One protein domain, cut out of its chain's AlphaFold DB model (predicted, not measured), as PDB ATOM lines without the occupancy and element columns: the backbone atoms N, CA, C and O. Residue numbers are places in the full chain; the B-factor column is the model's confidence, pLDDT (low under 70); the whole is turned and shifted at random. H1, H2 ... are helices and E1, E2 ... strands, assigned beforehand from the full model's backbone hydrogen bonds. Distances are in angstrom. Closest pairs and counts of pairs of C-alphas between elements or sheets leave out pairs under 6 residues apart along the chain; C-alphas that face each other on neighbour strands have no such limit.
ATOM      1  N   GLY A 123      43.390 -44.379 -43.090       92.69
ATOM      2  CA  GLY A 123      43.827 -43.277 -43.937       92.69
ATOM      3  C   GLY A 123      42.956 -42.033 -43.772       92.69
ATOM      4  O   GLY A 123      42.160 -41.928 -42.840       92.69
ATOM      5  N   ASP A 124      43.115 -41.090 -44.700       92.75
ATOM      6  CA  ASP A 124      42.452 -39.788 -44.658       92.75
ATOM      7  C   ASP A 124      40.922 -39.900 -44.791       92.75
ATOM      8  O   ASP A 124      40.401 -40.657 -45.615       92.75
ATOM      9  N   ALA A 125      40.212 -39.113 -43.984       93.06
ATOM     10  CA  ALA A 125      38.755 -39.034 -43.940       93.06
ATOM     11  C   ALA A 125      38.209 -37.663 -44.377       93.06
ATOM     12  O   ALA A 125      37.057 -37.343 -44.095       93.06
ATOM     13  N   SER A 126      39.003 -36.859 -45.094       89.25
ATOM     14  CA  SER A 126      38.548 -35.588 -45.678       89.25
ATOM     15  C   SER A 126      37.309 -35.735 -46.573       89.25
ATOM     16  O   SER A 126      36.473 -34.832 -46.629       89.25
ATOM     17  N   ASN A 127      37.149 -36.890 -47.228       91.31
ATOM     18  CA  ASN A 127      36.007 -37.208 -48.078       91.31
ATOM     19  C   ASN A 127      35.280 -38.464 -47.573       91.31
ATOM     20  O   ASN A 127      35.592 -39.585 -47.986       91.31
ATOM     21  N   ILE A 128      34.343 -38.272 -46.644       94.44
ATOM     22  CA  ILE A 128      33.417 -39.310 -46.178       94.44
ATOM     23  C   ILE A 128      32.191 -39.273 -47.074       94.44
ATOM     24  O   ILE A 128      31.461 -38.280 -47.086       94.44
ATOM     25  N   ASN A 129      31.944 -40.370 -47.785       94.94
ATOM     26  CA  ASN A 129      30.677 -40.535 -48.474       94.94
ATOM     27  C   ASN A 129      29.581 -40.745 -47.423       94.94
ATOM     28  O   ASN A 129      29.668 -41.681 -46.635       94.94
ATOM     29  N   SER A 130      28.594 -39.856 -47.352       94.75
ATOM     30  CA  SER A 130      27.383 -40.019 -46.542       94.75
ATOM     31  C   SER A 130      26.365 -38.947 -46.927       94.75
ATOM     32  O   SER A 130      26.728 -37.895 -47.461       94.75
ATOM     33  N   ILE A 131      25.090 -39.206 -46.649       96.75
ATOM     34  CA  ILE A 131      24.012 -38.245 -46.884       96.75
ATOM     35  C   ILE A 131      24.172 -37.099 -45.879       96.75
ATOM     36  O   ILE A 131      24.273 -37.337 -44.674       96.75
ATOM     37  N   ARG A 132      24.207 -35.861 -46.376       97.62
ATOM     38  CA  ARG A 132      24.227 -34.638 -45.562       97.62
ATOM     39  C   ARG A 132      22.845 -34.007 -45.562       97.62
ATOM     40  O   ARG A 132      22.292 -33.771 -46.630       97.62
ATOM     41  N   LEU A 133      22.319 -33.749 -44.373       98.12
ATOM     42  CA  LEU A 133      20.965 -33.259 -44.136       98.12
ATOM     43  C   LEU A 133      21.016 -32.027 -43.237       98.12
ATOM     44  O   LEU A 133      21.835 -31.976 -42.324       98.12
ATOM     45  N   GLU A 134      20.126 -31.068 -43.464       98.38
ATOM     46  CA  GLU A 134      19.957 -29.915 -42.574       98.38
ATOM     47  C   GLU A 134      18.898 -30.225 -41.513       98.38
ATOM     48  O   GLU A 134      17.817 -30.712 -41.845       98.38
ATOM     49  N   GLY A 135      19.182 -29.940 -40.246       97.94
ATOM     50  CA  GLY A 135      18.222 -30.120 -39.161       97.94
ATOM     51  C   GLY A 135      18.844 -30.031 -37.772       97.94
ATOM     52  O   GLY A 135      20.054 -30.143 -37.580       97.94
ATOM     53  N   LYS A 136      17.988 -29.849 -36.770       98.00
ATOM     54  CA  LYS A 136      18.374 -29.736 -35.365       98.00
ATOM     55  C   LYS A 136      18.315 -31.086 -34.673       98.00
ATOM     56  O   LYS A 136      17.296 -31.773 -34.714       98.00
ATOM     57  N   PHE A 137      19.387 -31.421 -33.960       98.00
ATOM     58  CA  PHE A 137      19.434 -32.583 -33.078       98.00
ATOM     59  C   PHE A 137      19.184 -32.180 -31.622       98.00
ATOM     60  O   PHE A 137      19.867 -31.308 -31.086       98.00
ATOM     61  N   ASN A 138      18.252 -32.863 -30.956       97.25
ATOM     62  CA  ASN A 138      18.035 -32.751 -29.515       97.25
ATOM     63  C   ASN A 138      18.281 -34.112 -28.842       97.25
ATOM     64  O   ASN A 138      17.528 -35.041 -29.120       97.25
ATOM     65  N   PRO A 139      19.271 -34.254 -27.936       95.75
ATOM     66  CA  PRO A 139      19.594 -35.533 -27.296       95.75
ATOM     67  C   PRO A 139      18.548 -36.031 -26.287       95.75
ATOM     68  O   PRO A 139      18.703 -37.131 -25.762       95.75
ATOM     69  N   SER A 140      17.517 -35.242 -25.977       95.75
ATOM     70  CA  SER A 140      16.391 -35.647 -25.135       95.75
ATOM     71  C   SER A 140      15.195 -36.009 -26.018       95.75
ATOM     72  O   SER A 140      14.417 -35.116 -26.364       95.75
ATOM     73  N   PRO A 141      15.051 -37.287 -26.417       96.94
ATOM     74  CA  PRO A 141      14.017 -37.665 -27.358       96.94
ATOM     75  C   PRO A 141      12.628 -37.579 -26.752       96.94
ATOM     76  O   PRO A 141      12.409 -37.853 -25.568       96.94
ATOM     77  N   ILE A 142      11.678 -37.291 -27.628       97.69
ATOM     78  CA  ILE A 142      10.263 -37.525 -27.397       97.69
ATOM     79  C   ILE A 142       9.897 -38.822 -28.111       97.69
ATOM     80  O   ILE A 142      10.247 -39.005 -29.274       97.69
ATOM     81  N   MET A 143       9.193 -39.717 -27.430       97.56
ATOM     82  CA  MET A 143       8.704 -40.953 -28.030       97.56
ATOM     83  C   MET A 143       7.220 -40.800 -28.378       97.56
ATOM     84  O   MET A 143       6.428 -40.359 -27.541       97.56
ATOM     85  N   ILE A 144       6.858 -41.159 -29.607       97.31
ATOM     86  CA  ILE A 144       5.475 -41.281 -30.065       97.31
ATOM     87  C   ILE A 144       5.132 -42.762 -30.199       97.31
ATOM     88  O   ILE A 144       5.807 -43.496 -30.922       97.31
ATOM     89  N   TYR A 145       4.062 -43.169 -29.521       96.38
ATOM     90  CA  TYR A 145       3.432 -44.477 -29.668       96.38
ATOM     91  C   TYR A 145       1.935 -44.254 -29.861       96.38
ATOM     92  O   TYR A 145       1.267 -43.675 -28.998       96.38
ATOM     93  N   GLU A 146       1.426 -44.661 -31.024       91.56
ATOM     94  CA  GLU A 146       0.070 -44.340 -31.482       91.56
ATOM     95  C   GLU A 146      -0.196 -42.820 -31.468       91.56
ATOM     96  O   GLU A 146       0.417 -42.078 -32.232       91.56
ATOM     97  N   ASN A 147      -1.082 -42.345 -30.587       93.62
ATOM     98  CA  ASN A 147      -1.417 -40.929 -30.407       93.62
ATOM     99  C   ASN A 147      -0.888 -40.360 -29.080       93.62
ATOM    100  O   ASN A 147      -1.257 -39.253 -28.685       93.62
ATOM    101  N   TYR A 148      -0.049 -41.118 -28.372       96.75
ATOM    102  CA  TYR A 148       0.501 -40.726 -27.083       96.75
ATOM    103  C   TYR A 148       1.949 -40.278 -27.217       96.75
ATOM    104  O   TYR A 148       2.747 -40.840 -27.965       96.75
ATOM    105  N   THR A 149       2.277 -39.243 -26.449       97.62
ATOM    106  CA  THR A 149       3.620 -38.679 -26.362       97.62
ATOM    107  C   THR A 149       4.217 -39.013 -25.004       97.62
ATOM    108  O   THR A 149       3.631 -38.697 -23.969       97.62
ATOM    109  N   TYR A 150       5.403 -39.610 -25.007       97.00
ATOM    110  CA  TYR A 150       6.138 -39.976 -23.805       97.00
ATOM    111  C   TYR A 150       7.476 -39.244 -23.764       97.00
ATOM    112  O   TYR A 150       8.222 -39.218 -24.742       97.00
ATOM    113  N   ASN A 151       7.810 -38.684 -22.601       96.56
ATOM    114  CA  ASN A 151       9.138 -38.150 -22.330       96.56
ATOM    115  C   ASN A 151       9.884 -39.119 -21.409       96.56
ATOM    116  O   ASN A 151       9.661 -39.139 -20.200       96.56
ATOM    117  N   LEU A 152      10.747 -39.940 -22.003       94.75
ATOM    118  CA  LEU A 152      11.538 -40.945 -21.284       94.75
ATOM    119  C   LEU A 152      12.906 -40.401 -20.837       94.75
ATOM    120  O   LEU A 152      13.631 -41.069 -20.097       94.75
ATOM    121  N   GLY A 153      13.289 -39.204 -21.303       94.50
ATOM    122  CA  GLY A 153      14.589 -38.574 -21.049       94.50
ATOM    123  C   GLY A 153      15.797 -39.268 -21.701       94.50
ATOM    124  O   GLY A 153      16.925 -38.832 -21.491       94.50
ATOM    125  N   ARG A 154      15.582 -40.354 -22.452       95.94
ATOM    126  CA  ARG A 154      16.585 -41.161 -23.172       95.94
ATOM    127  C   ARG A 154      15.892 -42.004 -24.246       95.94
ATOM    128  O   ARG A 154      14.664 -42.003 -24.302       95.94
ATOM    129  N   SER A 155      16.662 -42.742 -25.047       97.31
ATOM    130  CA  SER A 155      16.092 -43.659 -26.039       97.31
ATOM    131  C   SER A 155      15.168 -44.707 -25.390       97.31
ATOM    132  O   SER A 155      15.452 -45.179 -24.287       97.31
ATOM    133  N   ILE A 156      14.082 -45.105 -26.064       97.75
ATOM    134  CA  ILE A 156      13.206 -46.216 -25.670       97.75
ATOM    135  C   ILE A 156      14.025 -47.494 -25.484       97.75
ATOM    136  O   ILE A 156      13.769 -48.246 -24.549       97.75
ATOM    137  N   TRP A 157      15.078 -47.684 -26.288       96.88
ATOM    138  CA  TRP A 157      16.014 -48.792 -26.123       96.88
ATOM    139  C   TRP A 157      16.682 -48.789 -24.739       96.88
ATOM    140  O   TRP A 157      16.506 -49.739 -23.979       96.88
ATOM    141  N   LEU A 158      17.380 -47.707 -24.363       96.31
ATOM    142  CA  LEU A 158      18.033 -47.600 -23.046       96.31
ATOM    143  C   LEU A 158      17.029 -47.562 -21.898       96.31
ATOM    144  O   LEU A 158      17.331 -47.986 -20.783       96.31
ATOM    145  N   TYR A 159      15.849 -46.990 -22.138       97.19
ATOM    146  CA  TYR A 159      14.769 -46.999 -21.166       97.19
ATOM    147  C   TYR A 159      14.346 -48.440 -20.866       97.19
ATOM    148  O   TYR A 159      14.298 -48.820 -19.698       97.19
ATOM    149  N   CYS A 160      14.111 -49.254 -21.894       97.19
ATOM    150  CA  CYS A 160      13.667 -50.633 -21.738       97.19
ATOM    151  C   CYS A 160      14.756 -51.583 -21.259       97.19
ATOM    152  O   CYS A 160      14.461 -52.465 -20.458       97.19
ATOM    153  N   GLU A 161      16.016 -51.340 -21.613       95.06
ATOM    154  CA  GLU A 161      17.149 -52.041 -21.004       95.06
ATOM    155  C   GLU A 161      17.203 -51.802 -19.481       95.06
ATOM    156  O   GLU A 161      17.443 -52.723 -18.704       95.06
ATOM    157  N   ALA A 162      16.908 -50.578 -19.028       95.56
ATOM    158  CA  ALA A 162      16.927 -50.227 -17.608       95.56
ATOM    159  C   ALA A 162      15.631 -50.571 -16.843       95.56
ATOM    160  O   ALA A 162      15.654 -50.661 -15.613       95.56
ATOM    161  N   LYS A 163      14.487 -50.679 -17.533       93.12
ATOM    162  CA  LYS A 163      13.131 -50.760 -16.946       93.12
ATOM    163  C   LYS A 163      12.268 -51.854 -17.585       93.12
ATOM    164  O   LYS A 163      11.065 -51.659 -17.728       93.12
ATOM    165  N   GLY A 164      12.864 -52.990 -17.950       83.62
ATOM    166  CA  GLY A 164      12.261 -54.018 -18.815       83.62
ATOM    167  C   GLY A 164      10.839 -54.500 -18.479       83.62
ATOM    168  O   GLY A 164      10.146 -54.968 -19.375       83.62
ATOM    169  N   GLU A 165      10.360 -54.343 -17.243       89.19
ATOM    170  CA  GLU A 165       8.998 -54.723 -16.823       89.19
ATOM    171  C   GLU A 165       7.911 -53.668 -17.113       89.19
ATOM    172  O   GLU A 165       6.728 -53.915 -16.891       89.19
ATOM    173  N   ALA A 166       8.268 -52.475 -17.597       93.88
ATOM    174  CA  ALA A 166       7.279 -51.456 -17.932       93.88
ATOM    175  C   ALA A 166       6.416 -51.901 -19.130       93.88
ATOM    176  O   ALA A 166       6.948 -52.335 -20.149       93.88
ATOM    177  N   ASN A 167       5.092 -51.704 -19.060       96.12
ATOM    178  CA  ASN A 167       4.159 -52.081 -20.139       96.12
ATOM    179  C   ASN A 167       4.586 -51.546 -21.515       96.12
ATOM    180  O   ASN A 167       4.532 -52.263 -22.505       96.12
ATOM    181  N   ILE A 168       5.083 -50.311 -21.560       96.56
ATOM    182  CA  ILE A 168       5.570 -49.674 -22.788       96.56
ATOM    183  C   ILE A 168       6.736 -50.431 -23.441       96.56
ATOM    184  O   ILE A 168       6.869 -50.425 -24.658       96.56
ATOM    185  N   CYS A 169       7.562 -51.109 -22.641       97.56
ATOM    186  CA  CYS A 169       8.674 -51.906 -23.137       97.56
ATOM    187  C   CYS A 169       8.201 -53.221 -23.723       97.56
ATOM    188  O   CYS A 169       8.677 -53.608 -24.782       97.56
ATOM    189  N   LYS A 170       7.217 -53.864 -23.088       97.00
ATOM    190  CA  LYS A 170       6.559 -55.035 -23.665       97.00
ATOM    191  C   LYS A 170       5.962 -54.705 -25.037       97.00
ATOM    192  O   LYS A 170       6.251 -55.408 -25.999       97.00
ATOM    193  N   GLU A 171       5.229 -53.595 -25.137       97.44
ATOM    194  CA  GLU A 171       4.688 -53.113 -26.415       97.44
ATOM    195  C   GLU A 171       5.799 -52.817 -27.433       97.44
ATOM    196  O   GLU A 171       5.675 -53.187 -28.596       97.44
ATOM    197  N   PHE A 172       6.918 -52.220 -27.013       97.56
ATOM    198  CA  PHE A 172       8.059 -51.962 -27.897       97.56
ATOM    199  C   PHE A 172       8.722 -53.247 -28.420       97.56
ATOM    200  O   PHE A 172       9.092 -53.307 -29.589       97.56
ATOM    201  N   TYR A 173       8.838 -54.295 -27.597       96.50
ATOM    202  CA  TYR A 173       9.346 -55.604 -28.033       96.50
ATOM    203  C   TYR A 173       8.374 -56.344 -28.960       96.50
ATOM    204  O   TYR A 173       8.806 -57.016 -29.901       96.50
ATOM    205  N   GLU A 174       7.069 -56.223 -28.724       96.62
ATOM    206  CA  GLU A 174       6.045 -56.907 -29.516       96.62
ATOM    207  C   GLU A 174       5.742 -56.189 -30.840       96.62
ATOM    208  O   GLU A 174       5.599 -56.863 -31.866       96.62
ATOM    209  N   HIS A 175       5.716 -54.853 -30.831       97.38
ATOM    210  CA  HIS A 175       5.273 -53.983 -31.926       97.38
ATOM    211  C   HIS A 175       6.191 -52.760 -32.139       97.38
ATOM    212  O   HIS A 175       5.716 -51.618 -32.090       97.38
ATOM    213  N   PRO A 176       7.507 -52.947 -32.377       97.81
ATOM    214  CA  PRO A 176       8.449 -51.836 -32.522       97.81
ATOM    215  C   PRO A 176       8.074 -50.867 -33.655       97.81
ATOM    216  O   PRO A 176       8.329 -49.669 -33.548       97.81
ATOM    217  N   GLU A 177       7.407 -51.342 -34.707       97.38
ATOM    218  CA  GLU A 177       6.966 -50.550 -35.860       97.38
ATOM    219  C   GLU A 177       5.981 -49.419 -35.513       97.38
ATOM    220  O   GLU A 177       5.795 -48.489 -36.300       97.38
ATOM    221  N   ARG A 178       5.350 -49.484 -34.334       97.81
ATOM    222  CA  ARG A 178       4.419 -48.460 -33.832       97.81
ATOM    223  C   ARG A 178       5.112 -47.318 -33.092       97.81
ATOM    224  O   ARG A 178       4.438 -46.370 -32.686       97.81
ATOM    225  N   PHE A 179       6.422 -47.419 -32.885       98.19
ATOM    226  CA  PHE A 179       7.203 -46.465 -32.109       98.19
ATOM    227  C   PHE A 179       8.027 -45.563 -33.022       98.19
ATOM    228  O   PHE A 179       8.678 -46.014 -33.966       98.19
ATOM    229  N   VAL A 180       8.040 -44.273 -32.688       98.44
ATOM    230  CA  VAL A 180       8.900 -43.273 -33.322       98.44
ATOM    231  C   VAL A 180       9.605 -42.471 -32.237       98.44
ATOM    232  O   VAL A 180       8.956 -41.912 -31.355       98.44
ATOM    233  N   GLU A 181      10.931 -42.380 -32.302       98.31
ATOM    234  CA  GLU A 181      11.685 -41.431 -31.475       98.31
ATOM    235  C   GLU A 181      11.952 -40.144 -32.242       98.31
ATOM    236  O   GLU A 181      12.359 -40.188 -33.398       98.31
ATOM    237  N   ILE A 182      11.790 -38.999 -31.587       98.38
ATOM    238  CA  ILE A 182      12.001 -37.673 -32.166       98.38
ATOM    239  C   ILE A 182      13.106 -36.953 -31.397       98.38
ATOM    240  O   ILE A 182      12.942 -36.636 -30.220       98.38
ATOM    241  N   TYR A 183      14.202 -36.643 -32.085       98.19
ATOM    242  CA  TYR A 183      15.389 -35.951 -31.581       98.19
ATOM    243  C   TYR A 183      15.521 -34.565 -32.225       98.19
ATOM    244  O   TYR A 183      16.518 -34.267 -32.880       98.19
ATOM    245  N   GLY A 184      14.513 -33.709 -32.057       97.31
ATOM    246  CA  GLY A 184      14.412 -32.454 -32.809       97.31
ATOM    247  C   GLY A 184      13.806 -32.706 -34.188       97.31
ATOM    248  O   GLY A 184      12.695 -33.222 -34.266       97.31
ATOM    249  N   ASP A 185      14.533 -32.382 -35.255       98.19
ATOM    250  CA  ASP A 185      14.065 -32.583 -36.638       98.19
ATOM    251  C   ASP A 185      14.291 -34.022 -37.138       98.19
ATOM    252  O   ASP A 185      13.757 -34.420 -38.172       98.19
ATOM    253  N   LEU A 186      15.072 -34.812 -36.395       98.62
ATOM    254  CA  LEU A 186      15.369 -36.212 -36.682       98.62
ATOM    255  C   LEU A 186      14.324 -37.136 -36.049       98.62
ATOM    256  O   LEU A 186      14.181 -37.158 -34.826       98.62
ATOM    257  N   LYS A 187      13.671 -37.969 -36.860       98.69
ATOM    258  CA  LYS A 187      12.819 -39.071 -36.392       98.69
ATOM    259  C   LYS A 187      13.480 -40.416 -36.659       98.69
ATOM    260  O   LYS A 187      14.021 -40.620 -37.741       98.69
ATOM    261  N   ILE A 188      13.400 -41.341 -35.709       98.56
ATOM    262  CA  ILE A 188      13.914 -42.710 -35.820       98.56
ATOM    263  C   ILE A 188      12.743 -43.684 -35.801       98.56
ATOM    264  O   ILE A 188      11.881 -43.598 -34.927       98.56
ATOM    265  N   PHE A 189      12.739 -44.615 -36.752       98.19
ATOM    266  CA  PHE A 189      11.718 -45.649 -36.888       98.19
ATOM    267  C   PHE A 189      12.320 -47.015 -36.610       98.19
ATOM    268  O   PHE A 189      13.466 -47.287 -36.987       98.19
ATOM    269  N   TYR A 190      11.519 -47.888 -36.013       97.81
ATOM    270  CA  TYR A 190      11.920 -49.251 -35.709       97.81
ATOM    271  C   TYR A 190      11.151 -50.267 -36.534       97.81
ATOM    272  O   TYR A 190      10.150 -49.949 -37.174       97.81
ATOM    273  N   ASP A 191      11.667 -51.486 -36.536       97.19
ATOM    274  CA  ASP A 191      11.009 -52.678 -37.054       97.19
ATOM    275  C   ASP A 191      11.629 -53.919 -36.387       97.19
ATOM    276  O   ASP A 191      12.522 -53.808 -35.536       97.19
ATOM    277  N   LYS A 192      11.168 -55.107 -36.768       96.31
ATOM    278  CA  LYS A 192      11.808 -56.378 -36.445       96.31
ATOM    279  C   LYS A 192      12.788 -56.751 -37.547       96.31
ATOM    280  O   LYS A 192      12.423 -56.930 -38.704       96.31
ATOM    281  N   CYS A 193      14.038 -56.948 -37.166       94.62
ATOM    282  CA  CYS A 193      15.057 -57.500 -38.037       94.62
ATOM    283  C   CYS A 193      15.312 -58.963 -37.717       94.62
ATOM    284  O   CYS A 193      15.075 -59.427 -36.602       94.62
ATOM    285  N   THR A 194      15.833 -59.690 -38.701       94.12
ATOM    286  CA  THR A 194      16.205 -61.093 -38.531       94.12
ATOM    287  C   THR A 194      17.718 -61.219 -38.593       94.12
ATOM    288  O   THR A 194      18.343 -60.840 -39.588       94.12
ATOM    289  N   ARG A 195      18.323 -61.766 -37.540       91.62
ATOM    290  CA  ARG A 195      19.702 -62.246 -37.592       91.62
ATOM    291  C   ARG A 195      19.763 -63.627 -38.233       91.62
ATOM    292  O   ARG A 195      18.807 -64.406 -38.183       91.62
ATOM    293  N   THR A 196      20.924 -63.958 -38.793       87.88
ATOM    294  CA  THR A 196      21.231 -65.319 -39.265       87.88
ATOM    295  C   THR A 196      20.853 -66.339 -38.183       87.88
ATOM    296  O   THR A 196      21.190 -66.146 -37.020       87.88
ATOM    297  N   GLY A 197      20.122 -67.401 -38.539       85.50
ATOM    298  CA  GLY A 197      19.554 -68.342 -37.562       85.50
ATOM    299  C   GLY A 197      18.121 -68.023 -37.107       85.50
ATOM    300  O   GLY A 197      17.669 -68.602 -36.126       85.50
ATOM    301  N   ASN A 198      17.403 -67.147 -37.824       87.81
ATOM    302  CA  ASN A 198      15.991 -66.799 -37.591       87.81
ATOM    303  C   ASN A 198      15.710 -66.168 -36.217       87.81
ATOM    304  O   ASN A 198      14.602 -66.276 -35.691       87.81
ATOM    305  N   ILE A 199      16.706 -65.501 -35.634       90.06
ATOM    306  CA  ILE A 199      16.534 -64.761 -34.384       90.06
ATOM    307  C   ILE A 199      15.964 -63.392 -34.744       90.06
ATOM    308  O   ILE A 199      16.614 -62.624 -35.456       90.06
ATOM    309  N   GLN A 200      14.752 -63.103 -34.277       94.56
ATOM    310  CA  GLN A 200      14.142 -61.786 -34.436       94.56
ATOM    311  C   GLN A 200      14.580 -60.856 -33.307       94.56
ATOM    312  O   GLN A 200      14.564 -61.238 -32.138       94.56
ATOM    313  N   GLU A 201      14.929 -59.626 -33.655       95.44
ATOM    314  CA  GLU A 201      15.239 -58.564 -32.701       95.44
ATOM    315  C   GLU A 201      14.698 -57.219 -33.190       95.44
ATOM    316  O   GLU A 201      14.472 -57.027 -34.386       95.44
ATOM    317  N   ILE A 202      14.507 -56.273 -32.272       96.88
ATOM    318  CA  ILE A 202      14.171 -54.898 -32.650       96.88
ATOM    319  C   ILE A 202      15.387 -54.264 -33.305       96.88
ATOM    320  O   ILE A 202      16.493 -54.375 -32.779       96.88
ATOM    321  N   CYS A 203      15.172 -53.525 -34.380       97.19
ATOM    322  CA  CYS A 203      16.194 -52.734 -35.038       97.19
ATOM    323  C   CYS A 203      15.638 -51.394 -35.514       97.19
ATOM    324  O   CYS A 203      14.429 -51.201 -35.621       97.19
ATOM    325  N   VAL A 204      16.532 -50.471 -35.847       97.62
ATOM    326  CA  VAL A 204      16.177 -49.265 -36.589       97.62
ATOM    327  C   VAL A 204      16.013 -49.610 -38.066       97.62
ATOM    328  O   VAL A 204      16.964 -50.051 -38.713       97.62
ATOM    329  N   SER A 205      14.829 -49.348 -38.613       96.31
ATOM    330  CA  SER A 205      14.509 -49.570 -40.029       96.31
ATOM    331  C   SER A 205      14.798 -48.349 -40.903       96.31
ATOM    332  O   SER A 205      15.103 -48.463 -42.093       96.31
ATOM    333  N   GLY A 206      14.745 -47.154 -40.318       97.62
ATOM    334  CA  GLY A 206      14.974 -45.916 -41.041       97.62
ATOM    335  C   GLY A 206      14.970 -44.691 -40.145       97.62
ATOM    336  O   GLY A 206      14.747 -44.765 -38.937       97.62
ATOM    337  N   PHE A 207      15.196 -43.550 -40.774       98.38
ATOM    338  CA  PHE A 207      15.109 -42.244 -40.142       98.38
ATOM    339  C   PHE A 207      14.444 -41.245 -41.091       98.38
ATOM    340  O   PHE A 207      14.393 -41.472 -42.297       98.38
ATOM    341  N   GLU A 208      13.906 -40.157 -40.556       98.62
ATOM    342  CA  GLU A 208      13.310 -39.065 -41.331       98.62
ATOM    343  C   GLU A 208      13.866 -37.735 -40.841       98.62
ATOM    344  O   GLU A 208      14.022 -37.532 -39.638       98.62
ATOM    345  N   VAL A 209      14.155 -36.842 -41.782       98.44
ATOM    346  CA  VAL A 209      14.547 -35.456 -41.516       98.44
ATOM    347  C   VAL A 209      13.770 -34.578 -42.488       98.44
ATOM    348  O   VAL A 209      13.718 -34.875 -43.679       98.44
ATOM    349  N   ASN A 210      13.129 -33.520 -41.989       96.56
ATOM    350  CA  ASN A 210      12.318 -32.594 -42.798       96.56
ATOM    351  C   ASN A 210      11.248 -33.279 -43.675       96.56
ATOM    352  O   ASN A 210      10.941 -32.814 -44.770       96.56
ATOM    353  N   GLY A 211      10.675 -34.389 -43.200       97.62
ATOM    354  CA  GLY A 211       9.642 -35.142 -43.918       97.62
ATOM    355  C   GLY A 211      10.162 -36.090 -45.003       97.62
ATOM    356  O   GLY A 211       9.362 -36.820 -45.586       97.62
ATOM    357  N   GLU A 212      11.470 -36.132 -45.267       98.25
ATOM    358  CA  GLU A 212      12.072 -37.118 -46.168       98.25
ATOM    359  C   GLU A 212      12.574 -38.328 -45.375       98.25
ATOM    360  O   GLU A 212      13.311 -38.182 -44.398       98.25
ATOM    361  N   ARG A 213      12.159 -39.533 -45.786       98.06
ATOM    362  CA  ARG A 213      12.477 -40.790 -45.099       98.06
ATOM    363  C   ARG A 213      13.593 -41.551 -45.807       98.06
ATOM    364  O   ARG A 213      13.518 -41.827 -47.002       98.06
ATOM    365  N   TYR A 214      14.569 -41.995 -45.026       97.31
ATOM    366  CA  TYR A 214      15.751 -42.722 -45.467       97.31
ATOM    367  C   TYR A 214      15.803 -44.100 -44.803       97.31
ATOM    368  O   TYR A 214      15.498 -44.258 -43.618       97.31
ATOM    369  N   LYS A 215      16.212 -45.120 -45.562       96.31
ATOM    370  CA  LYS A 215      16.461 -46.464 -45.023       96.31
ATOM    371  C   LYS A 215      17.860 -46.537 -44.428       96.31
ATOM    372  O   LYS A 215      18.805 -46.053 -45.049       96.31
ATOM    373  N   VAL A 216      18.009 -47.189 -43.277       94.88
ATOM    374  CA  VAL A 216      19.329 -47.549 -42.734       94.88
ATOM    375  C   VAL A 216      19.906 -48.705 -43.551       94.88
ATOM    376  O   VAL A 216      19.184 -49.617 -43.949       94.88
ATOM    377  N   SER A 217      21.209 -48.675 -43.831       91.69
ATOM    378  CA  SER A 217      21.859 -49.738 -44.599       91.69
ATOM    379  C   SER A 217      23.328 -49.895 -44.212       91.69
ATOM    380  O   SER A 217      24.029 -48.894 -44.045       91.69
ATOM    381  N   PRO A 218      23.869 -51.127 -44.195       88.88
ATOM    382  CA  PRO A 218      25.315 -51.352 -44.107       88.88
ATOM    383  C   PRO A 218      26.066 -50.890 -45.372       88.88
ATOM    384  O   PRO A 218      27.274 -51.072 -45.480       88.88
ATOM    385  N   LYS A 219      25.360 -50.330 -46.363       89.31
ATOM    386  CA  LYS A 219      25.934 -49.698 -47.556       89.31
ATOM    387  C   LYS A 219      25.850 -48.170 -47.524       89.31
ATOM    388  O   LYS A 219      26.392 -47.527 -48.419       89.31
ATOM    389  N   ASN A 220      25.182 -47.591 -46.525       89.00
ATOM    390  CA  ASN A 220      25.047 -46.144 -46.418       89.00
ATOM    391  C   ASN A 220      26.338 -45.546 -45.884       89.00
ATOM    392  O   ASN A 220      26.636 -45.658 -44.700       89.00
ATOM    393  N   GLY A 221      27.077 -44.901 -46.774       94.38
ATOM    394  CA  GLY A 221      28.264 -44.142 -46.433       94.38
ATOM    395  C   GLY A 221      29.473 -44.963 -45.996       94.38
ATOM    396  O   GLY A 221      29.493 -46.194 -46.089       94.38
ATOM    397  N   ASP A 222      30.514 -44.260 -45.558       97.31
ATOM    398  CA  ASP A 222      31.818 -44.848 -45.251       97.31
ATOM    399  C   ASP A 222      31.935 -45.304 -43.779       97.31
ATOM    400  O   ASP A 222      31.399 -44.657 -42.870       97.31
ATOM    401  N   PRO A 223      32.672 -46.399 -43.507       97.38
ATOM    402  CA  PRO A 223      33.136 -46.723 -42.166       97.38
ATOM    403  C   PRO A 223      34.201 -45.715 -41.735       97.38
ATOM    404  O   PRO A 223      35.097 -45.377 -42.507       97.38
ATOM    405  N   VAL A 224      34.126 -45.252 -40.493       97.62
ATOM    406  CA  VAL A 224      35.086 -44.307 -39.917       97.62
ATOM    407  C   VAL A 224      35.591 -44.819 -38.583       97.62
ATOM    408  O   VAL A 224      34.877 -45.507 -37.856       97.62
ATOM    409  N   VAL A 225      36.829 -44.456 -38.265       96.44
ATOM    410  CA  VAL A 225      37.401 -44.613 -36.931       96.44
ATOM    411  C   VAL A 225      37.300 -43.275 -36.225       96.44
ATOM    412  O   VAL A 225      37.774 -42.267 -36.752       96.44
ATOM    413  N   TYR A 226      36.687 -43.247 -35.048       95.69
ATOM    414  CA  TYR A 226      36.512 -42.017 -34.284       95.69
ATOM    415  C   TYR A 226      36.779 -42.219 -32.792       95.69
ATOM    416  O   TYR A 226      36.659 -43.321 -32.251       95.69
ATOM    417  N   ALA A 227      37.144 -41.127 -32.125       94.69
ATOM    418  CA  ALA A 227      37.318 -41.098 -30.682       94.69
ATOM    419  C   ALA A 227      35.969 -40.823 -29.987       94.69
ATOM    420  O   ALA A 227      35.375 -39.774 -30.264       94.69
ATOM    421  N   PRO A 228      35.457 -41.699 -29.097       93.19
ATOM    422  CA  PRO A 228      34.291 -41.417 -28.245       93.19
ATOM    423  C   PRO A 228      34.502 -40.198 -27.325       93.19
ATOM    424  O   PRO A 228      35.633 -39.794 -27.059       93.19
ATOM    425  N   ASN A 229      33.417 -39.581 -26.844       93.44
ATOM    426  CA  ASN A 229      33.500 -38.479 -25.891       93.44
ATOM    427  C   ASN A 229      33.930 -39.085 -24.555       93.44
ATOM    428  O   ASN A 229      33.411 -40.143 -24.215       93.44
ATOM    429  N   PRO A 230      34.773 -38.426 -23.747       92.00
ATOM    430  CA  PRO A 230      35.095 -38.897 -22.399       92.00
ATOM    431  C   PRO A 230      33.889 -39.239 -21.509       92.00
ATOM    432  O   PRO A 230      34.025 -40.018 -20.570       92.00
ATOM    433  N   LYS A 231      32.714 -38.658 -21.787       93.12
ATOM    434  CA  LYS A 231      31.460 -38.936 -21.071       93.12
ATOM    435  C   LYS A 231      30.619 -40.069 -21.678       93.12
ATOM    436  O   LYS A 231      29.663 -40.493 -21.036       93.12
ATOM    437  N   ASP A 232      30.939 -40.526 -22.887       92.75
ATOM    438  CA  ASP A 232      30.197 -41.586 -23.570       92.75
ATOM    439  C   ASP A 232      30.523 -42.947 -22.944       92.75
ATOM    440  O   ASP A 232      31.666 -43.225 -22.566       92.75
ATOM    441  N   ILE A 233      29.539 -43.849 -22.919       88.56
ATOM    442  CA  ILE A 233      29.726 -45.210 -22.390       88.56
ATOM    443  C   ILE A 233      30.821 -45.992 -23.126       88.56
ATOM    444  O   ILE A 233      31.409 -46.921 -22.567       88.56
ATOM    445  N   PHE A 234      31.104 -45.609 -24.373       86.56
ATOM    446  CA  PHE A 234      32.086 -46.270 -25.212       86.56
ATOM    447  C   PHE A 234      33.508 -45.740 -25.040       86.56
ATOM    448  O   PHE A 234      34.438 -46.360 -25.546       86.56
ATOM    449  N   TYR A 235      33.715 -44.669 -24.267       87.31
ATOM    450  CA  TYR A 235      35.053 -44.130 -24.007       87.31
ATOM    451  C   TYR A 235      36.027 -45.174 -23.465       87.31
ATOM    452  O   TYR A 235      37.181 -45.253 -23.880       87.31
ATOM    453  N   ARG A 236      35.523 -46.047 -22.591       82.75
ATOM    454  CA  ARG A 236      36.290 -47.142 -21.992       82.75
ATOM    455  C   ARG A 236      36.698 -48.243 -22.973       82.75
ATOM    456  O   ARG A 236      37.373 -49.166 -22.543       82.75
ATOM    457  N   PHE A 237      36.260 -48.198 -24.231       82.12
ATOM    458  CA  PHE A 237      36.610 -49.186 -25.254       82.12
ATOM    459  C   PHE A 237      37.630 -48.652 -26.271       82.12
ATOM    460  O   PHE A 237      38.079 -49.411 -27.126       82.12
ATOM    461  N   GLY A 238      38.047 -47.387 -26.147       87.00
ATOM    462  CA  GLY A 238      38.992 -46.756 -27.067       87.00
ATOM    463  C   GLY A 238      38.312 -46.283 -28.351       87.00
ATOM    464  O   GLY A 238      37.169 -45.828 -28.329       87.00
ATOM    465  N   PHE A 239      39.024 -46.342 -29.476       91.25
ATOM    466  CA  PHE A 239      38.458 -45.950 -30.763       91.25
ATOM    467  C   PHE A 239      37.329 -46.872 -31.218       91.25
ATOM    468  O   PHE A 239      37.386 -48.090 -31.066       91.25
ATOM    469  N   ILE A 240      36.325 -46.267 -31.846       94.62
ATOM    470  CA  ILE A 240      35.164 -46.968 -32.391       94.62
ATOM    471  C   ILE A 240      35.272 -46.960 -33.906       94.62
ATOM    472  O   ILE A 240      35.596 -45.933 -34.503       94.62
ATOM    473  N   ILE A 241      34.982 -48.104 -34.521       96.75
ATOM    474  CA  ILE A 241      34.953 -48.262 -35.973       96.75
ATOM    475  C   ILE A 241      33.524 -48.572 -36.374       96.75
ATOM    476  O   ILE A 241      33.125 -49.721 -36.266       96.75
ATOM    477  N   HIS A 242      32.766 -47.576 -36.826       97.75
ATOM    478  CA  HIS A 242      31.370 -47.737 -37.246       97.75
ATOM    479  C   HIS A 242      31.076 -46.946 -38.524       97.75
ATOM    480  O   HIS A 242      31.852 -46.081 -38.933       97.75
ATOM    481  N   ARG A 243      29.959 -47.258 -39.187       97.81
ATOM    482  CA  ARG A 243      29.573 -46.626 -40.452       97.81
ATOM    483  C   ARG A 243      28.777 -45.353 -40.234       97.81
ATOM    484  O   ARG A 243      27.818 -45.362 -39.465       97.81
ATOM    485  N   VAL A 244      29.147 -44.289 -40.947       98.12
ATOM    486  CA  VAL A 244      28.400 -43.024 -40.967       98.12
ATOM    487  C   VAL A 244      27.151 -43.191 -41.825       98.12
ATOM    488  O   VAL A 244      27.211 -43.129 -43.053       98.12
ATOM    489  N   GLN A 245      26.010 -43.368 -41.168       97.94
ATOM    490  CA  GLN A 245      24.725 -43.553 -41.838       97.94
ATOM    491  C   GLN A 245      24.216 -42.250 -42.459       97.94
ATOM    492  O   GLN A 245      23.688 -42.268 -43.569       97.94
ATOM    493  N   PHE A 246      24.395 -41.132 -41.753       98.25
ATOM    494  CA  PHE A 246      24.096 -39.783 -42.229       98.25
ATOM    495  C   PHE A 246      24.850 -38.734 -41.400       98.25
ATOM    496  O   PHE A 246      25.401 -39.019 -40.330       98.25
ATOM    497  N   ILE A 247      24.862 -37.508 -41.909       98.44
ATOM    498  CA  ILE A 247      25.409 -36.321 -41.260       98.44
ATOM    499  C   ILE A 247      24.276 -35.300 -41.156       98.44
ATOM    500  O   ILE A 247      23.664 -34.970 -42.169       98.44
ATOM    501  N   LEU A 248      24.011 -34.800 -39.950       98.44
ATOM    502  CA  LEU A 248      23.009 -33.761 -39.706       98.44
ATOM    503  C   LEU A 248      23.709 -32.444 -39.366       98.44
ATOM    504  O   LEU A 248      24.512 -32.406 -38.432       98.44
ATOM    505  N   CYS A 249      23.424 -31.387 -40.116       98.38
ATOM    506  CA  CYS A 249      24.023 -30.069 -39.960       98.38
ATOM    507  C   CYS A 249      22.977 -29.045 -39.492       98.38
ATOM    508  O   CYS A 249      21.869 -28.995 -40.014       98.38
ATOM    509  N   ASP A 250      23.343 -28.232 -38.501       97.88
ATOM    510  CA  ASP A 250      22.638 -27.003 -38.120       97.88
ATOM    511  C   ASP A 250      23.567 -25.829 -38.462       97.88
ATOM    512  O   ASP A 250      24.449 -25.436 -37.681       97.88
ATOM    513  N   GLY A 251      23.477 -25.368 -39.714       96.81
ATOM    514  CA  GLY A 251      24.431 -24.425 -40.294       96.81
ATOM    515  C   GLY A 251      25.835 -25.030 -40.401       96.81
ATOM    516  O   GLY A 251      26.054 -26.023 -41.085       96.81
ATOM    517  N   ASN A 252      26.815 -24.441 -39.710       96.81
ATOM    518  CA  ASN A 252      28.207 -24.921 -39.742       96.81
ATOM    519  C   ASN A 252      28.487 -26.073 -38.761       96.81
ATOM    520  O   ASN A 252      29.593 -26.618 -38.743       96.81
ATOM    521  N   ASN A 253      27.516 -26.428 -37.917       97.25
ATOM    522  CA  ASN A 253      27.680 -27.458 -36.901       97.25
ATOM    523  C   ASN A 253      27.125 -28.786 -37.416       97.25
ATOM    524  O   ASN A 253      25.921 -29.013 -37.361       97.25
ATOM    525  N   CYS A 254      28.005 -29.666 -37.892       98.00
ATOM    526  CA  CYS A 254      27.620 -30.985 -38.392       98.00
ATOM    527  C   CYS A 254      27.938 -32.098 -37.388       98.00
ATOM    528  O   CYS A 254      29.064 -32.207 -36.888       98.00
ATOM    529  N   LEU A 255      26.948 -32.955 -37.148       98.44
ATOM    530  CA  LEU A 255      27.029 -34.152 -36.322       98.44
ATOM    531  C   LEU A 255      26.956 -35.409 -37.192       98.44
ATOM    532  O   LEU A 255      26.121 -35.522 -38.087       98.44
ATOM    533  N   TYR A 256      27.834 -36.362 -36.908       98.31
ATOM    534  CA  TYR A 256      27.953 -37.636 -37.600       98.31
ATOM    535  C   TYR A 256      27.210 -38.707 -36.805       98.31
ATOM    536  O   TYR A 256      27.486 -38.914 -35.619       98.31
ATOM    537  N   PHE A 257      26.283 -39.394 -37.469       98.31
ATOM    538  CA  PHE A 257      25.476 -40.451 -36.873       98.31
ATOM    539  C   PHE A 257      25.983 -41.802 -37.353       98.31
ATOM    540  O   PHE A 257      25.887 -42.145 -38.535       98.31
ATOM    541  N   THR A 258      26.550 -42.559 -36.418       98.12
ATOM    542  CA  THR A 258      27.173 -43.846 -36.697       98.12
ATOM    543  C   THR A 258      26.376 -45.015 -36.148       98.12
ATOM    544  O   THR A 258      25.593 -44.900 -35.198       98.12
ATOM    545  N   LYS A 259      26.571 -46.155 -36.801       97.50
ATOM    546  CA  LYS A 259      26.026 -47.444 -36.406       97.50
ATOM    547  C   LYS A 259      26.960 -48.544 -36.905       97.50
ATOM    548  O   LYS A 259      27.429 -48.482 -38.045       97.50
ATOM    549  N   GLY A 260      27.214 -49.550 -36.071       97.06
ATOM    550  CA  GLY A 260      27.845 -50.790 -36.515       97.06
ATOM    551  C   GLY A 260      26.991 -51.494 -37.573       97.06
ATOM    552  O   GLY A 260      25.761 -51.550 -37.453       97.06
ATOM    553  N   ASP A 261      27.623 -52.031 -38.613       96.50
ATOM    554  CA  ASP A 261      26.930 -52.725 -39.708       96.50
ATOM    555  C   ASP A 261      26.030 -53.870 -39.205       96.50
ATOM    556  O   ASP A 261      24.938 -54.065 -39.738       96.50
ATOM    557  N   ASN A 262      26.431 -54.527 -38.114       96.06
ATOM    558  CA  ASN A 262      25.711 -55.609 -37.450       96.06
ATOM    559  C   ASN A 262      24.959 -55.184 -36.174       96.06
ATOM    560  O   ASN A 262      24.319 -56.021 -35.533       96.06
ATOM    561  N   ASN A 263      25.037 -53.914 -35.766       95.88
ATOM    562  CA  ASN A 263      24.257 -53.421 -34.627       95.88
ATOM    563  C   ASN A 263      22.785 -53.326 -35.025       95.88
ATOM    564  O   ASN A 263      22.462 -53.163 -36.197       95.88
ATOM    565  N   ASN A 264      21.870 -53.378 -34.074       96.62
ATOM    566  CA  ASN A 264      20.444 -53.234 -34.351       96.62
ATOM    567  C   ASN A 264      19.969 -51.772 -34.290       96.62
ATOM    568  O   ASN A 264      19.050 -51.395 -35.011       96.62
ATOM    569  N   ILE A 265      20.646 -50.922 -33.521       97.62
ATOM    570  CA  ILE A 265      20.316 -49.499 -33.338       97.62
ATOM    571  C   ILE A 265      21.537 -48.593 -33.568       97.62
ATOM    572  O   ILE A 265      22.645 -49.083 -33.799       97.62
ATOM    573  N   PHE A 266      21.342 -47.272 -33.529       98.19
ATOM    574  CA  PHE A 266      22.429 -46.294 -33.632       98.19
ATOM    575  C   PHE A 266      23.261 -46.178 -32.351       98.19
ATOM    576  O   PHE A 266      22.763 -46.372 -31.244       98.19
ATOM    577  N   ASP A 267      24.511 -45.729 -32.485       97.69
ATOM    578  CA  ASP A 267      25.429 -45.583 -31.347       97.69
ATOM    579  C   ASP A 267      24.914 -44.596 -30.291       97.69
ATOM    580  O   ASP A 267      25.067 -44.815 -29.089       97.69
ATOM    581  N   PHE A 268      24.239 -43.526 -30.714       97.56
ATOM    582  CA  PHE A 268      23.663 -42.557 -29.779       97.56
ATOM    583  C   PHE A 268      22.480 -43.096 -28.989       97.56
ATOM    584  O   PHE A 268      22.260 -42.662 -27.859       97.56
ATOM    585  N   GLN A 269      21.787 -44.101 -29.522       97.56
ATOM    586  CA  GLN A 269      20.735 -44.792 -28.792       97.56
ATOM    587  C   GLN A 269      21.302 -45.741 -27.737       97.56
ATOM    588  O   GLN A 269      20.547 -46.087 -26.843       97.56
ATOM    589  N   PHE A 270      22.598 -46.084 -27.782       95.56
ATOM    590  CA  PHE A 270      23.338 -46.733 -26.689       95.56
ATOM    591  C   PHE A 270      23.946 -45.731 -25.691       95.56
ATOM    592  O   PHE A 270      24.542 -46.132 -24.698       95.56
ATOM    593  N   GLY A 271      23.797 -44.422 -25.914       94.38
ATOM    594  CA  GLY A 271      24.350 -43.392 -25.032       94.38
ATOM    595  C   GLY A 271      25.718 -42.858 -25.463       94.38
ATOM    596  O   GLY A 271      26.429 -42.284 -24.640       94.38
ATOM    597  N   ASN A 272      26.099 -43.033 -26.734       95.69
ATOM    598  CA  ASN A 272      27.268 -42.380 -27.324       95.69
ATOM    599  C   ASN A 272      26.866 -41.140 -28.134       95.69
ATOM    600  O   ASN A 272      26.290 -41.259 -29.211       95.69
ATOM    601  N   TYR A 273      27.193 -39.942 -27.659       96.88
ATOM    602  CA  TYR A 273      26.757 -38.713 -28.320       96.88
ATOM    603  C   TYR A 273      27.302 -38.601 -29.767       96.88
ATOM    604  O   TYR A 273      28.498 -38.851 -29.980       96.88
ATOM    605  N   PRO A 274      26.476 -38.199 -30.763       97.75
ATOM    606  CA  PRO A 274      26.938 -37.942 -32.129       97.75
ATOM    607  C   PRO A 274      28.120 -36.969 -32.140       97.75
ATOM    608  O   PRO A 274      28.190 -36.042 -31.337       97.75
ATOM    609  N   PHE A 275      29.088 -37.166 -33.026       96.94
ATOM    610  CA  PHE A 275      30.356 -36.433 -32.965       96.94
ATOM    611  C   PHE A 275      30.526 -35.471 -34.139       96.94
ATOM    612  O   PHE A 275      29.884 -35.619 -35.170       96.94
ATOM    613  N   ASN A 276      31.402 -34.478 -33.991       97.06
ATOM    614  CA  ASN A 276      31.801 -33.589 -35.083       97.06
ATOM    615  C   ASN A 276      33.023 -34.158 -35.829       97.06
ATOM    616  O   ASN A 276      33.698 -35.068 -35.342       97.06
ATOM    617  N   SER A 277      33.363 -33.579 -36.980       96.19
ATOM    618  CA  SER A 277      34.482 -34.048 -37.811       96.19
ATOM    619  C   SER A 277      35.838 -34.073 -37.089       96.19
ATOM    620  O   SER A 277      36.665 -34.924 -37.400       96.19
ATOM    621  N   SER A 278      36.065 -33.211 -36.088       95.31
ATOM    622  CA  SER A 278      37.332 -33.165 -35.332       95.31
ATOM    623  C   SER A 278      37.632 -34.425 -34.512       95.31
ATOM    624  O   SER A 278      38.772 -34.635 -34.107       95.31
ATOM    625  N   ARG A 279      36.627 -35.276 -34.271       95.69
ATOM    626  CA  ARG A 279      36.784 -36.556 -33.560       95.69
ATOM    627  C   ARG A 279      37.052 -37.739 -34.490       95.69
ATOM    628  O   ARG A 279      37.264 -38.849 -34.000       95.69
ATOM    629  N   ILE A 280      37.041 -37.519 -35.803       96.06
ATOM    630  CA  ILE A 280      37.348 -38.546 -36.796       96.06
ATOM    631  C   ILE A 280      38.860 -38.707 -36.875       96.06
ATOM    632  O   ILE A 280      39.589 -37.766 -37.168       96.06
ATOM    633  N   ILE A 281      39.314 -39.927 -36.624       94.81
ATOM    634  CA  ILE A 281      40.717 -40.320 -36.724       94.81
ATOM    635  C   ILE A 281      41.076 -40.621 -38.181       94.81
ATOM    636  O   ILE A 281      42.166 -40.292 -38.641       94.81
ATOM    637  N   GLY A 282      40.150 -41.239 -38.913       95.38
ATOM    638  CA  GLY A 282      40.301 -41.529 -40.332       95.38
ATOM    639  C   GLY A 282      39.289 -42.563 -40.814       95.38
ATOM    640  O   GLY A 282      38.339 -42.892 -40.099       95.38
ATOM    641  N   LYS A 283      39.499 -43.107 -42.016       96.00
ATOM    642  CA  LYS A 283      38.687 -44.212 -42.548       96.00
ATOM    643  C   LYS A 283      39.536 -45.414 -42.962       96.00
ATOM    644  O   LYS A 283      40.688 -45.227 -43.360       96.00
ATOM    645  N   PRO A 284      39.014 -46.648 -42.873       95.94
ATOM    646  CA  PRO A 284      39.736 -47.833 -43.320       95.94
ATOM    647  C   PRO A 284      40.061 -47.768 -44.818       95.94
ATOM    648  O   PRO A 284      39.162 -47.620 -45.641       95.94
ATOM    649  N   ILE A 285      41.340 -47.919 -45.173       96.00
ATOM    650  CA  ILE A 285      41.814 -47.971 -46.571       96.00
ATOM    651  C   ILE A 285      42.355 -49.348 -46.965       96.00
ATOM    652  O   ILE A 285      42.326 -49.712 -48.137       96.00
ATOM    653  N   VAL A 286      42.830 -50.133 -45.995       96.12
ATOM    654  CA  VAL A 286      43.309 -51.506 -46.203       96.12
ATOM    655  C   VAL A 286      42.816 -52.378 -45.058       96.12
ATOM    656  O   VAL A 286      42.800 -51.942 -43.908       96.12
ATOM    657  N   ARG A 287      42.445 -53.619 -45.377       96.00
ATOM    658  CA  ARG A 287      42.032 -54.651 -44.425       96.00
ATOM    659  C   ARG A 287      42.996 -55.830 -44.492       96.00
ATOM    660  O   ARG A 287      43.198 -56.392 -45.565       96.00
ATOM    661  N   ILE A 288      43.536 -56.226 -43.347       93.94
ATOM    662  CA  ILE A 288      44.352 -57.428 -43.172       93.94
ATOM    663  C   ILE A 288      43.545 -58.395 -42.298       93.94
ATOM    664  O   ILE A 288      43.409 -58.151 -41.096       93.94
ATOM    665  N   PRO A 289      42.972 -59.461 -42.877       94.69
ATOM    666  CA  PRO A 289      42.048 -60.311 -42.149       94.69
ATOM    667  C   PRO A 289      42.745 -61.142 -41.069       94.69
ATOM    668  O   PRO A 289      43.892 -61.557 -41.247       94.69
ATOM    669  N   TYR A 290      42.034 -61.404 -39.969       89.50
ATOM    670  CA  TYR A 290      42.396 -62.325 -38.872       89.50
ATOM    671  C   TYR A 290      43.669 -62.019 -38.062       89.50
ATOM    672  O   TYR A 290      43.847 -62.567 -36.973       89.50
ATOM    673  N   LEU A 291      44.557 -61.147 -38.539       87.75
ATOM    674  CA  LEU A 291      45.819 -60.835 -37.860       87.75
ATOM    675  C   LEU A 291      45.599 -60.152 -36.497       87.75
ATOM    676  O   LEU A 291      46.409 -60.280 -35.579       87.75
ATOM    677  N   GLY A 292      44.470 -59.465 -36.339       88.56
ATOM    678  CA  GLY A 292      44.043 -58.808 -35.113       88.56
ATOM    679  C   GLY A 292      43.636 -59.775 -34.004       88.56
ATOM    680  O   GLY A 292      43.669 -59.372 -32.843       88.56
ATOM    681  N   TYR A 293      43.350 -61.051 -34.299       87.56
ATOM    682  CA  TYR A 293      43.086 -62.044 -33.248       87.56
ATOM    683  C   TYR A 293      44.275 -62.233 -32.308       87.56
ATOM    684  O   TYR A 293      44.071 -62.458 -31.119       87.56
ATOM    685  N   ILE A 294      45.507 -62.060 -32.802       80.19
ATOM    686  CA  ILE A 294      46.702 -62.069 -31.951       80.19
ATOM    687  C   ILE A 294      46.615 -60.928 -30.928       80.19
ATOM    688  O   ILE A 294      46.835 -61.147 -29.742       80.19
ATOM    689  N   ARG A 295      46.234 -59.715 -31.361       78.69
ATOM    690  CA  ARG A 295      46.068 -58.560 -30.461       78.69
ATOM    691  C   ARG A 295      44.921 -58.779 -29.472       78.69
ATOM    692  O   ARG A 295      45.098 -58.482 -28.298       78.69
ATOM    693  N   ILE A 296      43.784 -59.302 -29.926       81.81
ATOM    694  CA  ILE A 296      42.609 -59.581 -29.082       81.81
ATOM    695  C   ILE A 296      42.952 -60.608 -27.997       81.81
ATOM    696  O   ILE A 296      42.724 -60.349 -26.816       81.81
ATOM    697  N   PHE A 297      43.579 -61.723 -28.389       78.31
ATOM    698  CA  PHE A 297      44.022 -62.780 -27.479       78.31
ATOM    699  C   PHE A 297      44.981 -62.242 -26.413       78.31
ATOM    700  O   PHE A 297      44.795 -62.488 -25.225       78.31
ATOM    701  N   LEU A 298      45.978 -61.456 -26.827       72.75
ATOM    702  CA  LEU A 298      46.957 -60.877 -25.907       72.75
ATOM    703  C   LEU A 298      46.382 -59.768 -25.019       72.75
ATOM    704  O   LEU A 298      46.867 -59.569 -23.910       72.75
ATOM    705  N   GLY A 299      45.358 -59.057 -25.493       73.19
ATOM    706  CA  GLY A 299      44.640 -58.042 -24.727       73.19
ATOM    707  C   GLY A 299      43.646 -58.614 -23.713       73.19
ATOM    708  O   GLY A 299      43.037 -57.844 -22.978       73.19
ATOM    709  N   GLY A 300      43.455 -59.940 -23.680       74.75
ATOM    710  CA  GLY A 300      42.493 -60.594 -22.793       74.75
ATOM    711  C   GLY A 300      41.033 -60.268 -23.117       74.75
ATOM    712  O   GLY A 300      40.166 -60.445 -22.263       74.75
ATOM    713  N   VAL A 301      40.749 -59.778 -24.327       75.00
ATOM    714  CA  VAL A 301      39.377 -59.503 -24.766       75.00
ATOM    715  C   VAL A 301      38.738 -60.838 -25.173       75.00
ATOM    716  O   VAL A 301      39.305 -61.540 -26.017       75.00
ATOM    717  N   PRO A 302      37.590 -61.226 -24.588       77.94
ATOM    718  CA  PRO A 302      36.902 -62.456 -24.962       77.94
ATOM    719  C   PRO A 302      36.553 -62.466 -26.453       77.94
ATOM    720  O   PRO A 302      36.083 -61.469 -26.999       77.94
ATOM    721  N   LEU A 303      36.764 -63.605 -27.110       83.56
ATOM    722  CA  LEU A 303      36.284 -63.817 -28.472       83.56
ATOM    723  C   LEU A 303      34.777 -64.063 -28.424       83.56
ATOM    724  O   LEU A 303      34.337 -65.002 -27.759       83.56
ATOM    725  N   ASP A 304      33.998 -63.252 -29.139       78.50
ATOM    726  CA  ASP A 304      32.550 -63.436 -29.214       78.50
ATOM    727  C   ASP A 304      32.207 -64.263 -30.448       78.50
ATOM    728  O   ASP A 304      31.786 -63.782 -31.500       78.50
ATOM    729  N   THR A 305      32.441 -65.566 -30.332       78.56
ATOM    730  CA  THR A 305      32.217 -66.479 -31.451       78.56
ATOM    731  C   THR A 305      30.737 -66.692 -31.753       78.56
ATOM    732  O   THR A 305      30.429 -67.194 -32.830       78.56
ATOM    733  N   LYS A 306      29.827 -66.390 -30.814       80.56
ATOM    734  CA  LYS A 306      28.386 -66.600 -31.011       80.56
ATOM    735  C   LYS A 306      27.774 -65.409 -31.731       80.56
ATOM    736  O   LYS A 306      27.127 -65.606 -32.751       80.56
ATOM    737  N   GLU A 307      28.025 -64.190 -31.264       78.38
ATOM    738  CA  GLU A 307      27.476 -62.983 -31.888       78.38
ATOM    739  C   GLU A 307      27.950 -62.832 -33.345       78.38
ATOM    740  O   GLU A 307      27.162 -62.502 -34.232       78.38
ATOM    741  N   CYS A 308      29.202 -63.200 -33.632       84.31
ATOM    742  CA  CYS A 308      29.782 -63.129 -34.978       84.31
ATOM    743  C   CYS A 308      29.157 -64.113 -35.986       84.31
ATOM    744  O   CYS A 308      29.361 -63.962 -37.189       84.31
ATOM    745  N   GLN A 309      28.387 -65.113 -35.541       85.62
ATOM    746  CA  GLN A 309      27.648 -66.013 -36.441       85.62
ATOM    747  C   GLN A 309      26.304 -65.423 -36.887       85.62
ATOM    748  O   GLN A 309      25.685 -65.923 -37.828       85.62
ATOM    749  N   HIS A 310      25.852 -64.361 -36.223       87.19
ATOM    750  CA  HIS A 310      24.514 -63.816 -36.361       87.19
ATOM    751  C   HIS A 310      24.561 -62.442 -37.038       87.19
ATOM    752  O   HIS A 310      24.545 -61.407 -36.373       87.19
ATOM    753  N   VAL A 311      24.600 -62.428 -38.375       90.38
ATOM    754  CA  VAL A 311      24.546 -61.181 -39.159       90.38
ATOM    755  C   VAL A 311      23.110 -60.683 -39.255       90.38
ATOM    756  O   VAL A 311      22.218 -61.455 -39.621       90.38
ATOM    757  N   LEU A 312      22.902 -59.408 -38.934       90.50
ATOM    758  CA  LEU A 312      21.619 -58.730 -38.993       90.50
ATOM    759  C   LEU A 312      21.203 -58.441 -40.435       90.50
ATOM    760  O   LEU A 312      21.952 -57.852 -41.215       90.50
ATOM    761  N   THR A 313      19.970 -58.807 -40.768       85.62
ATOM    762  CA  THR A 313      19.315 -58.429 -42.020       85.62
ATOM    763  C   THR A 313      18.002 -57.717 -41.711       85.62
ATOM    764  O   THR A 313      17.110 -58.273 -41.065       85.62
ATOM    765  N   CYS A 314      17.909 -56.461 -42.146       75.12
ATOM    766  CA  CYS A 314      16.668 -55.691 -42.149       75.12
ATOM    767  C   CYS A 314      15.920 -56.021 -43.447       75.12
ATOM    768  O   CYS A 314      16.526 -55.923 -44.520       75.12
ATOM    769  N   GLN A 315      14.656 -56.434 -43.352       58.81
ATOM    770  CA  GLN A 315      13.777 -56.591 -44.518       58.81
ATOM    771  C   GLN A 315      13.131 -55.252 -44.890       58.81
ATOM    772  O   GLN A 315      12.888 -54.442 -43.971       58.81
TER     773      GLN A 315
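What this domain is: This is residues 123 to 315 of the 315 residues of an uncharacterized protein of Candidatus Micrarchaeota archaeon (UniProt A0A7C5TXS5). Two strongly twisted sheets stand next to each other, joined where E1 of one runs on into E2 of the other; H1 and H2 lie on opposite faces of the six-stranded sheet, and H3 sits near the middle of the whole. Residues 287 to 292, of which 287 and 288 belong to E11, and residues 294 to 300, of which 294 to 298 belong to H4, stick out, and the last stretch folds back, its residues 312 to 313 pairing with residues 194 to 195 of E5. The printed part has 193 residues, with 4 named helices and 11 named strands that follow each other along the chain in the order E1 E2 E3 H1 H2 E4 E5 E6 E7 E8 E9 E10 H3 E11 H4. One sheet is antiparallel, E3 E2 E4 E5 E6 E7, and the other is branched and mixed. The class is mixed, helices and strands, and the whole is compact, with a radius of gyration of the C-alphas of 17.2 A and spans of 51 by 42 by 31 A.

Where its parts are: Find C-alpha 131 at (24.012, -38.245, -46.884), where E1, residues 131 to 134, begins. Next come E2, 137 to 145, which bends by 81 degrees at residue 140, E3, 148 to 151, H1, 156 to 162, H2, 167 to 174, and E4, 179 to 184. E5, 186 to 195, measures 26.4 A, E6, 199 to 209, 30.2 A. After E7, 212 to 215, and E8, 223 to 226, you reach E9, 240 to 250, 24.3 A long and bending by 82 degrees at residue 243. E10, 253 to 259, H3, 267 to 270, E11, 280 to 288, and H4, 292 to 298, follow; H4 ends at C-alpha 298, (46.957, -60.877, -25.907).

How they stand to each other: E4 E5 E6 E7 form a meander, each strand the antiparallel neighbour of the one before; look at N 189 and O 206, 3.0 A, between E5 and E6. E3, H1 H2, E4 make a split strand-helix-strand unit, two strands running the same way with E2 between them, its crossover right-handed; N 144 and O 180 of E2 and E4 are 2.8 A apart. H2 has a height of 6.2 A over the sheet and lies over none of its strands. H1 touches H3, closest at the C-alphas of Leu 158 and Phe 270, 6.5 A. E8 E9 E10 are a second meander; E9 is parallel to E1, with N 247 and O 131 at 2.8 A. H3 only grazes this branched sheet. H1, H2 and H4 have every O i to N i+4 pair within hydrogen-bond range; H3 is too short for one.

The domain as a whole: The C-alphas of Asn 147 and Ile 294 are farthest apart, 52.6 A. The printed part has no cut, and E8 to E9 is its long link. The printed part ends at the chain's last residue, 315, the one printed residue with pLDDT under 70.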